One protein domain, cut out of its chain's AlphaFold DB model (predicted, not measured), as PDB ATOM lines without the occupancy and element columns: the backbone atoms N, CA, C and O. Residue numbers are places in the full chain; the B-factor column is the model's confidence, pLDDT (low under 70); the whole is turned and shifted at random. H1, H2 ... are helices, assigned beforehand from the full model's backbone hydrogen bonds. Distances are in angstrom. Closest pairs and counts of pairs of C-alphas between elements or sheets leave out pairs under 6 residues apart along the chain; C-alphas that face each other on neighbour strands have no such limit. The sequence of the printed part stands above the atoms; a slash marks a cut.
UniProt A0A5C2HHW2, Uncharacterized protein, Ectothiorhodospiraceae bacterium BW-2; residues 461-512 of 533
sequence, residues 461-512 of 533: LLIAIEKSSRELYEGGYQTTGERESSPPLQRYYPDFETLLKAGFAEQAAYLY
ATOM      1  N   LEU A 461     -65.538 239.443 -34.352       47.03
ATOM      2  CA  LEU A 461     -66.926 239.691 -34.741       47.03
ATOM      3  C   LEU A 461     -67.768 238.426 -34.650       47.03
ATOM      4  O   LEU A 461     -68.873 238.503 -34.145       47.03
ATOM      5  N   LEU A 462     -67.267 237.263 -35.074       50.34
ATOM      6  CA  LEU A 462     -68.005 236.007 -34.911       50.34
ATOM      7  C   LEU A 462     -68.135 235.623 -33.435       50.34
ATOM      8  O   LEU A 462     -69.204 235.187 -33.039       50.34
ATOM      9  N   ILE A 463     -67.108 235.863 -32.614       56.28
ATOM     10  CA  ILE A 463     -67.152 235.668 -31.157       56.28
ATOM     11  C   ILE A 463     -68.114 236.671 -30.503       56.28
ATOM     12  O   ILE A 463     -68.875 236.307 -29.613       56.28
ATOM     13  N   ALA A 464     -68.114 237.935 -30.936       60.69
ATOM     14  CA  ALA A 464     -69.024 238.961 -30.431       60.69
ATOM     15  C   ALA A 464     -70.468 238.713 -30.877       60.69
ATOM     16  O   ALA A 464     -71.381 238.915 -30.082       60.69
ATOM     17  N   ILE A 465     -70.675 238.230 -32.105       68.44
ATOM     18  CA  ILE A 465     -71.971 237.774 -32.614       68.44
ATOM     19  C   ILE A 465     -72.415 236.566 -31.803       68.44
ATOM     20  O   ILE A 465     -73.524 236.576 -31.301       68.44
ATOM     21  N   GLU A 466     -71.552 235.580 -31.577       70.62
ATOM     22  CA  GLU A 466     -71.869 234.396 -30.777       70.62
ATOM     23  C   GLU A 466     -72.210 234.757 -29.326       70.62
ATOM     24  O   GLU A 466     -73.187 234.252 -28.776       70.62
ATOM     25  N   LYS A 467     -71.470 235.692 -28.722       75.62
ATOM     26  CA  LYS A 467     -71.770 236.231 -27.391       75.62
ATOM     27  C   LYS A 467     -73.100 236.990 -27.373       75.62
ATOM     28  O   LYS A 467     -73.911 236.754 -26.487       75.62
ATOM     29  N   SER A 468     -73.349 237.847 -28.363       77.62
ATOM     30  CA  SER A 468     -74.613 238.586 -28.495       77.62
ATOM     31  C   SER A 468     -75.792 237.639 -28.721       77.62
ATOM     32  O   SER A 468     -76.842 237.806 -28.117       77.62
ATOM     33  N   SER A 469     -75.617 236.605 -29.545       81.62
ATOM     34  CA  SER A 469     -76.615 235.565 -29.793       81.62
ATOM     35  C   SER A 469     -76.894 234.742 -28.536       81.62
ATOM     36  O   SER A 469     -78.049 234.419 -28.270       81.62
ATOM     37  N   ARG A 470     -75.865 234.457 -27.729       85.12
ATOM     38  CA  ARG A 470     -76.018 233.807 -26.425       85.12
ATOM     39  C   ARG A 470     -76.802 234.679 -25.448       85.12
ATOM     40  O   ARG A 470     -77.740 234.181 -24.839       85.12
ATOM     41  N   GLU A 471     -76.470 235.964 -25.337       83.25
ATOM     42  CA  GLU A 471     -77.193 236.920 -24.482       83.25
ATOM     43  C   GLU A 471     -78.650 237.112 -24.933       83.25
ATOM     44  O   GLU A 471     -79.544 237.196 -24.095       83.25
ATOM     45  N   LEU A 472     -78.913 237.123 -26.244       82.81
ATOM     46  CA  LEU A 472     -80.269 237.195 -26.793       82.81
ATOM     47  C   LEU A 472     -81.084 235.938 -26.451       82.81
ATOM     48  O   LEU A 472     -82.266 236.027 -26.129       82.81
ATOM     49  N   TYR A 473     -80.449 234.766 -26.497       85.31
ATOM     50  CA  TYR A 473     -81.112 233.488 -26.262       85.31
ATOM     51  C   TYR A 473     -81.322 233.175 -24.775       85.31
ATOM     52  O   TYR A 473     -82.434 232.859 -24.350       85.31
ATOM     53  N   GLU A 474     -80.259 233.250 -23.973       86.62
ATOM     54  CA  GLU A 474     -80.265 232.877 -22.553       86.62
ATOM     55  C   GLU A 474     -80.711 234.024 -21.641       86.62
ATOM     56  O   GLU A 474     -81.267 233.760 -20.574       86.62
ATOM     57  N   GLY A 475     -80.502 235.268 -22.077       77.00
ATOM     58  CA  GLY A 475     -80.635 236.475 -21.269       77.00
ATOM     59  C   GLY A 475     -79.276 237.004 -20.811       77.00
ATOM     60  O   GLY A 475     -78.261 236.309 -20.840       77.00
ATOM     61  N   GLY A 476     -79.257 238.264 -20.388       73.94
ATOM     62  CA  GLY A 476     -78.077 238.959 -19.885       73.94
ATOM     63  C   GLY A 476     -78.357 239.664 -18.561       73.94
ATOM     64  O   GLY A 476     -79.403 239.493 -17.932       73.94
ATOM     65  N   TYR A 477     -77.419 240.496 -18.109       58.06
ATOM     66  CA  TYR A 477     -77.638 241.314 -16.918       58.06
ATOM     67  C   TYR A 477     -78.763 242.330 -17.193       58.06
ATOM     68  O   TYR A 477     -78.560 243.287 -17.932       58.06
ATOM     69  N   GLN A 478     -79.939 242.113 -16.589       64.88
ATOM     70  CA  GLN A 478     -81.183 242.887 -16.775       64.88
ATOM     71  C   GLN A 478     -81.935 242.682 -18.105       64.88
ATOM     72  O   GLN A 478     -82.861 243.438 -18.394       64.88
ATOM     73  N   THR A 479     -81.612 241.649 -18.887       73.12
ATOM     74  CA  THR A 479     -82.349 241.304 -20.114       73.12
ATOM     75  C   THR A 479     -82.836 239.862 -20.068       73.12
ATOM     76  O   THR A 479     -82.065 238.937 -19.831       73.12
ATOM     77  N   THR A 480     -84.133 239.666 -20.299       77.19
ATOM     78  CA  THR A 480     -84.750 238.338 -20.406       77.19
ATOM     79  C   THR A 480     -84.489 237.772 -21.800       77.19
ATOM     80  O   THR A 480     -84.830 238.424 -22.790       77.19
ATOM     81  N   GLY A 481     -83.880 236.590 -21.886       82.69
ATOM     82  CA  GLY A 481     -83.584 235.936 -23.164       82.69
ATOM     83  C   GLY A 481     -84.803 235.268 -23.797       82.69
ATOM     84  O   GLY A 481     -85.781 234.957 -23.117       82.69
ATOM     85  N   GLU A 482     -84.735 234.981 -25.098       82.81
ATOM     86  CA  GLU A 482     -85.802 234.304 -25.854       82.81
ATOM     87  C   GLU A 482     -86.237 232.981 -25.214       82.81
ATOM     88  O   GLU A 482     -87.429 232.657 -25.205       82.81
ATOM     89  N   ARG A 483     -85.296 232.244 -24.606       83.06
ATOM     90  CA  ARG A 483     -85.584 231.013 -23.865       83.06
ATOM     91  C   ARG A 483     -86.638 231.243 -22.780       83.06
ATOM     92  O   ARG A 483     -87.509 230.400 -22.608       83.06
ATOM     93  N   GLU A 484     -86.616 232.367 -22.067       80.56
ATOM     94  CA  GLU A 484     -87.572 232.643 -20.983       80.56
ATOM     95  C   GLU A 484     -88.998 232.896 -21.471       80.56
ATOM     96  O   GLU A 484     -89.957 232.625 -20.751       80.56
ATOM     97  N   SER A 485     -89.147 233.343 -22.717       81.12
ATOM     98  CA  SER A 485     -90.452 233.582 -23.335       81.12
ATOM     99  C   SER A 485     -91.136 232.306 -23.850       81.12
ATOM    100  O   SER A 485     -92.313 232.341 -24.210       81.12
ATOM    101  N   SER A 486     -90.427 231.168 -23.878       82.38
ATOM    102  CA  SER A 486     -90.890 229.933 -24.517       82.38
ATOM    103  C   SER A 486     -90.620 228.693 -23.651       82.38
ATOM    104  O   SER A 486     -89.499 228.171 -23.630       82.38
ATOM    105  N   PRO A 487     -91.654 228.142 -22.982       80.56
ATOM    106  CA  PRO A 487     -91.531 226.906 -22.204       80.56
ATOM    107  C   PRO A 487     -90.957 225.703 -22.990       80.56
ATOM    108  O   PRO A 487     -90.206 224.918 -22.408       80.56
ATOM    109  N   PRO A 488     -91.235 225.532 -24.303       78.06
ATOM    110  CA  PRO A 488     -90.560 224.519 -25.116       78.06
ATOM    111  C   PRO A 488     -89.044 224.723 -25.246       78.06
ATOM    112  O   PRO A 488     -88.305 223.744 -25.147       78.06
ATOM    113  N   LEU A 489     -88.569 225.963 -25.425       80.06
ATOM    114  CA  LEU A 489     -87.131 226.246 -25.513       80.06
ATOM    115  C   LEU A 489     -86.431 225.908 -24.194       80.06
ATOM    116  O   LEU A 489     -85.430 225.206 -24.216       80.06
ATOM    117  N   GLN A 490     -87.014 226.274 -23.047       83.19
ATOM    118  CA  GLN A 490     -86.484 225.891 -21.728       83.19
ATOM    119  C   GLN A 490     -86.355 224.376 -21.542       83.19
ATOM    120  O   GLN A 490     -85.433 223.914 -20.872       83.19
ATOM    121  N   ARG A 491     -87.292 223.603 -22.103       80.38
ATOM    122  CA  ARG A 491     -87.354 222.152 -21.913       80.38
ATOM    123  C   ARG A 491     -86.381 221.386 -22.807       80.38
ATOM    124  O   ARG A 491     -85.803 220.407 -22.344       80.38
ATOM    125  N   TYR A 492     -86.249 221.780 -24.071       76.44
ATOM    126  CA  TYR A 492     -85.454 221.037 -25.059       76.44
ATOM    127  C   TYR A 492     -84.055 221.620 -25.278       76.44
ATOM    128  O   TYR A 492     -83.127 220.869 -25.567       76.44
ATOM    129  N   TYR A 493     -83.888 222.930 -25.091       87.38
ATOM    130  CA  TYR A 493     -82.644 223.662 -25.331       87.38
ATOM    131  C   TYR A 493     -82.375 224.609 -24.146       87.38
ATOM    132  O   TYR A 493     -82.517 225.826 -24.247       87.38
ATOM    133  N   PRO A 494     -82.042 224.055 -22.967       82.94
ATOM    134  CA  PRO A 494     -81.947 224.829 -21.735       82.94
ATOM    135  C   PRO A 494     -80.820 225.866 -21.756       82.94
ATOM    136  O   PRO A 494     -80.863 226.793 -20.962       82.94
ATOM    137  N   ASP A 495     -79.840 225.759 -22.641       86.38
ATOM    138  CA  ASP A 495     -78.780 226.746 -22.819       86.38
ATOM    139  C   ASP A 495     -78.388 226.833 -24.302       86.38
ATOM    140  O   ASP A 495     -78.728 225.971 -25.119       86.38
ATOM    141  N   PHE A 496     -77.697 227.910 -24.655       83.69
ATOM    142  CA  PHE A 496     -77.240 228.214 -26.005       83.69
ATOM    143  C   PHE A 496     -76.276 227.145 -26.528       83.69
ATOM    144  O   PHE A 496     -76.298 226.829 -27.711       83.69
ATOM    145  N   GLU A 497     -75.478 226.521 -25.657       82.88
ATOM    146  CA  GLU A 497     -74.633 225.379 -26.035       82.88
ATOM    147  C   GLU A 497     -75.468 224.184 -26.502       82.88
ATOM    148  O   GLU A 497     -75.147 223.542 -27.500       82.88
ATOM    149  N   THR A 498     -76.554 223.880 -25.799       84.69
ATOM    150  CA  THR A 498     -77.457 222.780 -26.132       84.69
ATOM    151  C   THR A 498     -78.246 223.090 -27.403       84.69
ATOM    152  O   THR A 498     -78.423 222.203 -28.237       84.69
ATOM    153  N   LEU A 499     -78.628 224.356 -27.605       84.38
ATOM    154  CA  LEU A 499     -79.203 224.845 -28.860       84.38
ATOM    155  C   LEU A 499     -78.226 224.662 -30.039       84.38
ATOM    156  O   LEU A 499     -78.599 224.136 -31.088       84.38
ATOM    157  N   LEU A 500     -76.957 225.044 -29.865       79.94
ATOM    158  CA  LEU A 500     -75.924 224.890 -30.892       79.94
ATOM    159  C   LEU A 500     -75.623 223.418 -31.196       79.94
ATOM    160  O   LEU A 500     -75.530 223.044 -32.366       79.94
ATOM    161  N   LYS A 501     -75.519 222.570 -30.166       78.69
ATOM    162  CA  LYS A 501     -75.308 221.118 -30.312       78.69
ATOM    163  C   LYS A 501     -76.465 220.416 -31.015       78.69
ATOM    164  O   LYS A 501     -76.240 219.397 -31.659       78.69
ATOM    165  N   ALA A 502     -77.671 220.972 -30.933       80.31
ATOM    166  CA  ALA A 502     -78.832 220.505 -31.683       80.31
ATOM    167  C   ALA A 502     -78.820 220.925 -33.167       80.31
ATOM    168  O   ALA A 502     -79.785 220.680 -33.887       80.31
ATOM    169  N   GLY A 503     -77.738 221.554 -33.639       79.62
ATOM    170  CA  GLY A 503     -77.566 221.926 -35.041       79.62
ATOM    171  C   GLY A 503     -78.197 223.266 -35.415       79.62
ATOM    172  O   GLY A 503     -78.264 223.586 -36.600       79.62
ATOM    173  N   PHE A 504     -78.618 224.087 -34.441       80.88
ATOM    174  CA  PHE A 504     -79.272 225.375 -34.706       80.88
ATOM    175  C   PHE A 504     -78.471 226.270 -35.655       80.88
ATOM    176  O   PHE A 504     -79.036 226.885 -36.549       80.88
ATOM    177  N   ALA A 505     -77.147 226.323 -35.512       71.00
ATOM    178  CA  ALA A 505     -76.327 227.178 -36.366       71.00
ATOM    179  C   ALA A 505     -76.250 226.692 -37.825       71.00
ATOM    180  O   ALA A 505     -76.139 227.511 -38.732       71.00
ATOM    181  N   GLU A 506     -76.327 225.382 -38.062       66.62
ATOM    182  CA  GLU A 506     -76.405 224.828 -39.419       66.62
ATOM    183  C   GLU A 506     -77.785 225.085 -40.024       66.62
ATOM    184  O   GLU A 506     -77.888 225.505 -41.174       66.62
ATOM    185  N   GLN A 507     -78.841 224.940 -39.220       72.19
ATOM    186  CA  GLN A 507     -80.206 225.278 -39.616       72.19
ATOM    187  C   GLN A 507     -80.360 226.771 -39.918       72.19
ATOM    188  O   GLN A 507     -80.961 227.125 -40.924       72.19
ATOM    189  N   ALA A 508     -79.786 227.653 -39.098       72.94
ATOM    190  CA  ALA A 508     -79.825 229.097 -39.296       72.94
ATOM    191  C   ALA A 508     -79.033 229.520 -40.540       72.94
ATOM    192  O   ALA A 508     -79.533 230.308 -41.339       72.94
ATOM    193  N   ALA A 509     -77.836 228.960 -40.751       67.00
ATOM    194  CA  ALA A 509     -77.075 229.179 -41.979       67.00
ATOM    195  C   ALA A 509     -77.845 228.681 -43.208       67.00
ATOM    196  O   ALA A 509     -77.813 229.313 -44.256       67.00
ATOM    197  N   TYR A 510     -78.592 227.589 -43.077       58.97
ATOM    198  CA  TYR A 510     -79.391 227.068 -44.172       58.97
ATOM    199  C   TYR A 510     -80.658 227.895 -44.464       58.97
ATOM    200  O   TYR A 510     -80.941 228.198 -45.620       58.97
ATOM    201  N   LEU A 511     -81.412 228.288 -43.433       61.31
ATOM    202  CA  LEU A 511     -82.652 229.060 -43.574       61.31
ATOM    203  C   LEU A 511     -82.397 230.521 -43.949       61.31
ATOM    204  O   LEU A 511     -83.104 231.077 -44.788       61.31
ATOM    205  N   TYR A 512     -81.406 231.150 -43.319       64.75
ATOM    206  CA  TYR A 512     -81.142 232.579 -43.467       64.75
ATOM    207  C   TYR A 512     -79.939 232.877 -44.366       64.75
ATOM    208  O   TYR A 512     -79.852 233.986 -44.884       64.75
TER     209      TYR A 512
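Overview. This is residues 461 to 512 of the 533 residues of an uncharacterized protein of Ectothiorhodospiraceae bacterium BW-2 (UniProt A0A5C2HHW2). The model is an open V: the long helix H1 makes one arm, H4 and then H5 make the other, and a small turn at residues 475 to 480 with the short helices H2 and H3 lies at the closed end. The free part of H5, residues 505 to 512, sticks out of this flat body, which without it spans 30 by 27 by 9 A. The printed part has 52 residues with five named helices, H1 to H5 in order along the chain, and no named strand; its class is all helix. By its radius of gyration of the C-alphas, 11.1 A, it is compact, and the C-alphas span 28 by 25 by 17 A.

Arrangement. Start with H1, residues 461 to 474; just after it, residues 475 to 476 and 479 to 480 form a short antiparallel pairing. H2, residues 482 to 485, touches H1 only at the corner by their link, with residues 472 to 474 of H1 alone; the closest C-alphas are those of Tyr 473 and Glu 482, 4.8 A apart. Go on to H3, residues 487 to 492, which only just touches H2, only at the corner, with 3 pairs of C-alphas within 8 A; the closest are those of Arg 483 and Leu 489, 5.3 A apart. H1 and H3 are apart. H4, residues 496 to 501, is apart from H3, but only just, with the closest C-alphas 8.2 A apart. Look back to residues 470 to 474 of H1, where H4 only just touches it with 3 pairs of C-alphas within 8 A, the closest being those of Arg 470 and Phe 496 at 5.7 A. The lines of H1 and H4 are about perpendicular, only just, at 70.5 degrees. H5, residues 504 to 512, is near H4, and the two meet only through their link; H5 is apart from H1, H2 and H3. In H1, H3, H4 and H5 every O i to N i+4 pair is within hydrogen-bond range; H2 is too short for such a pair.

Along the chain. Find C-alpha 461 at (-66.926, 239.691, -34.741); from there H1 runs 19.3 A to C-alpha 474 at (-80.265, 232.877, -22.553). H2 is 5.3 A long, H3 8.9 A and H4 8.5 A. H5 runs 11.5 A and ends with C-alpha 512 at (-81.142, 232.579, -43.467).

Size, cuts and confidence. The two C-alphas farthest apart are those of Gln 478 and Tyr 510, 31.7 A. The printed part has no cut and no long link. The mean pLDDT of the printed part is 75.6; look for values under 70 at residues 461 to 465, 477 to 478, 506 and 509 to 512.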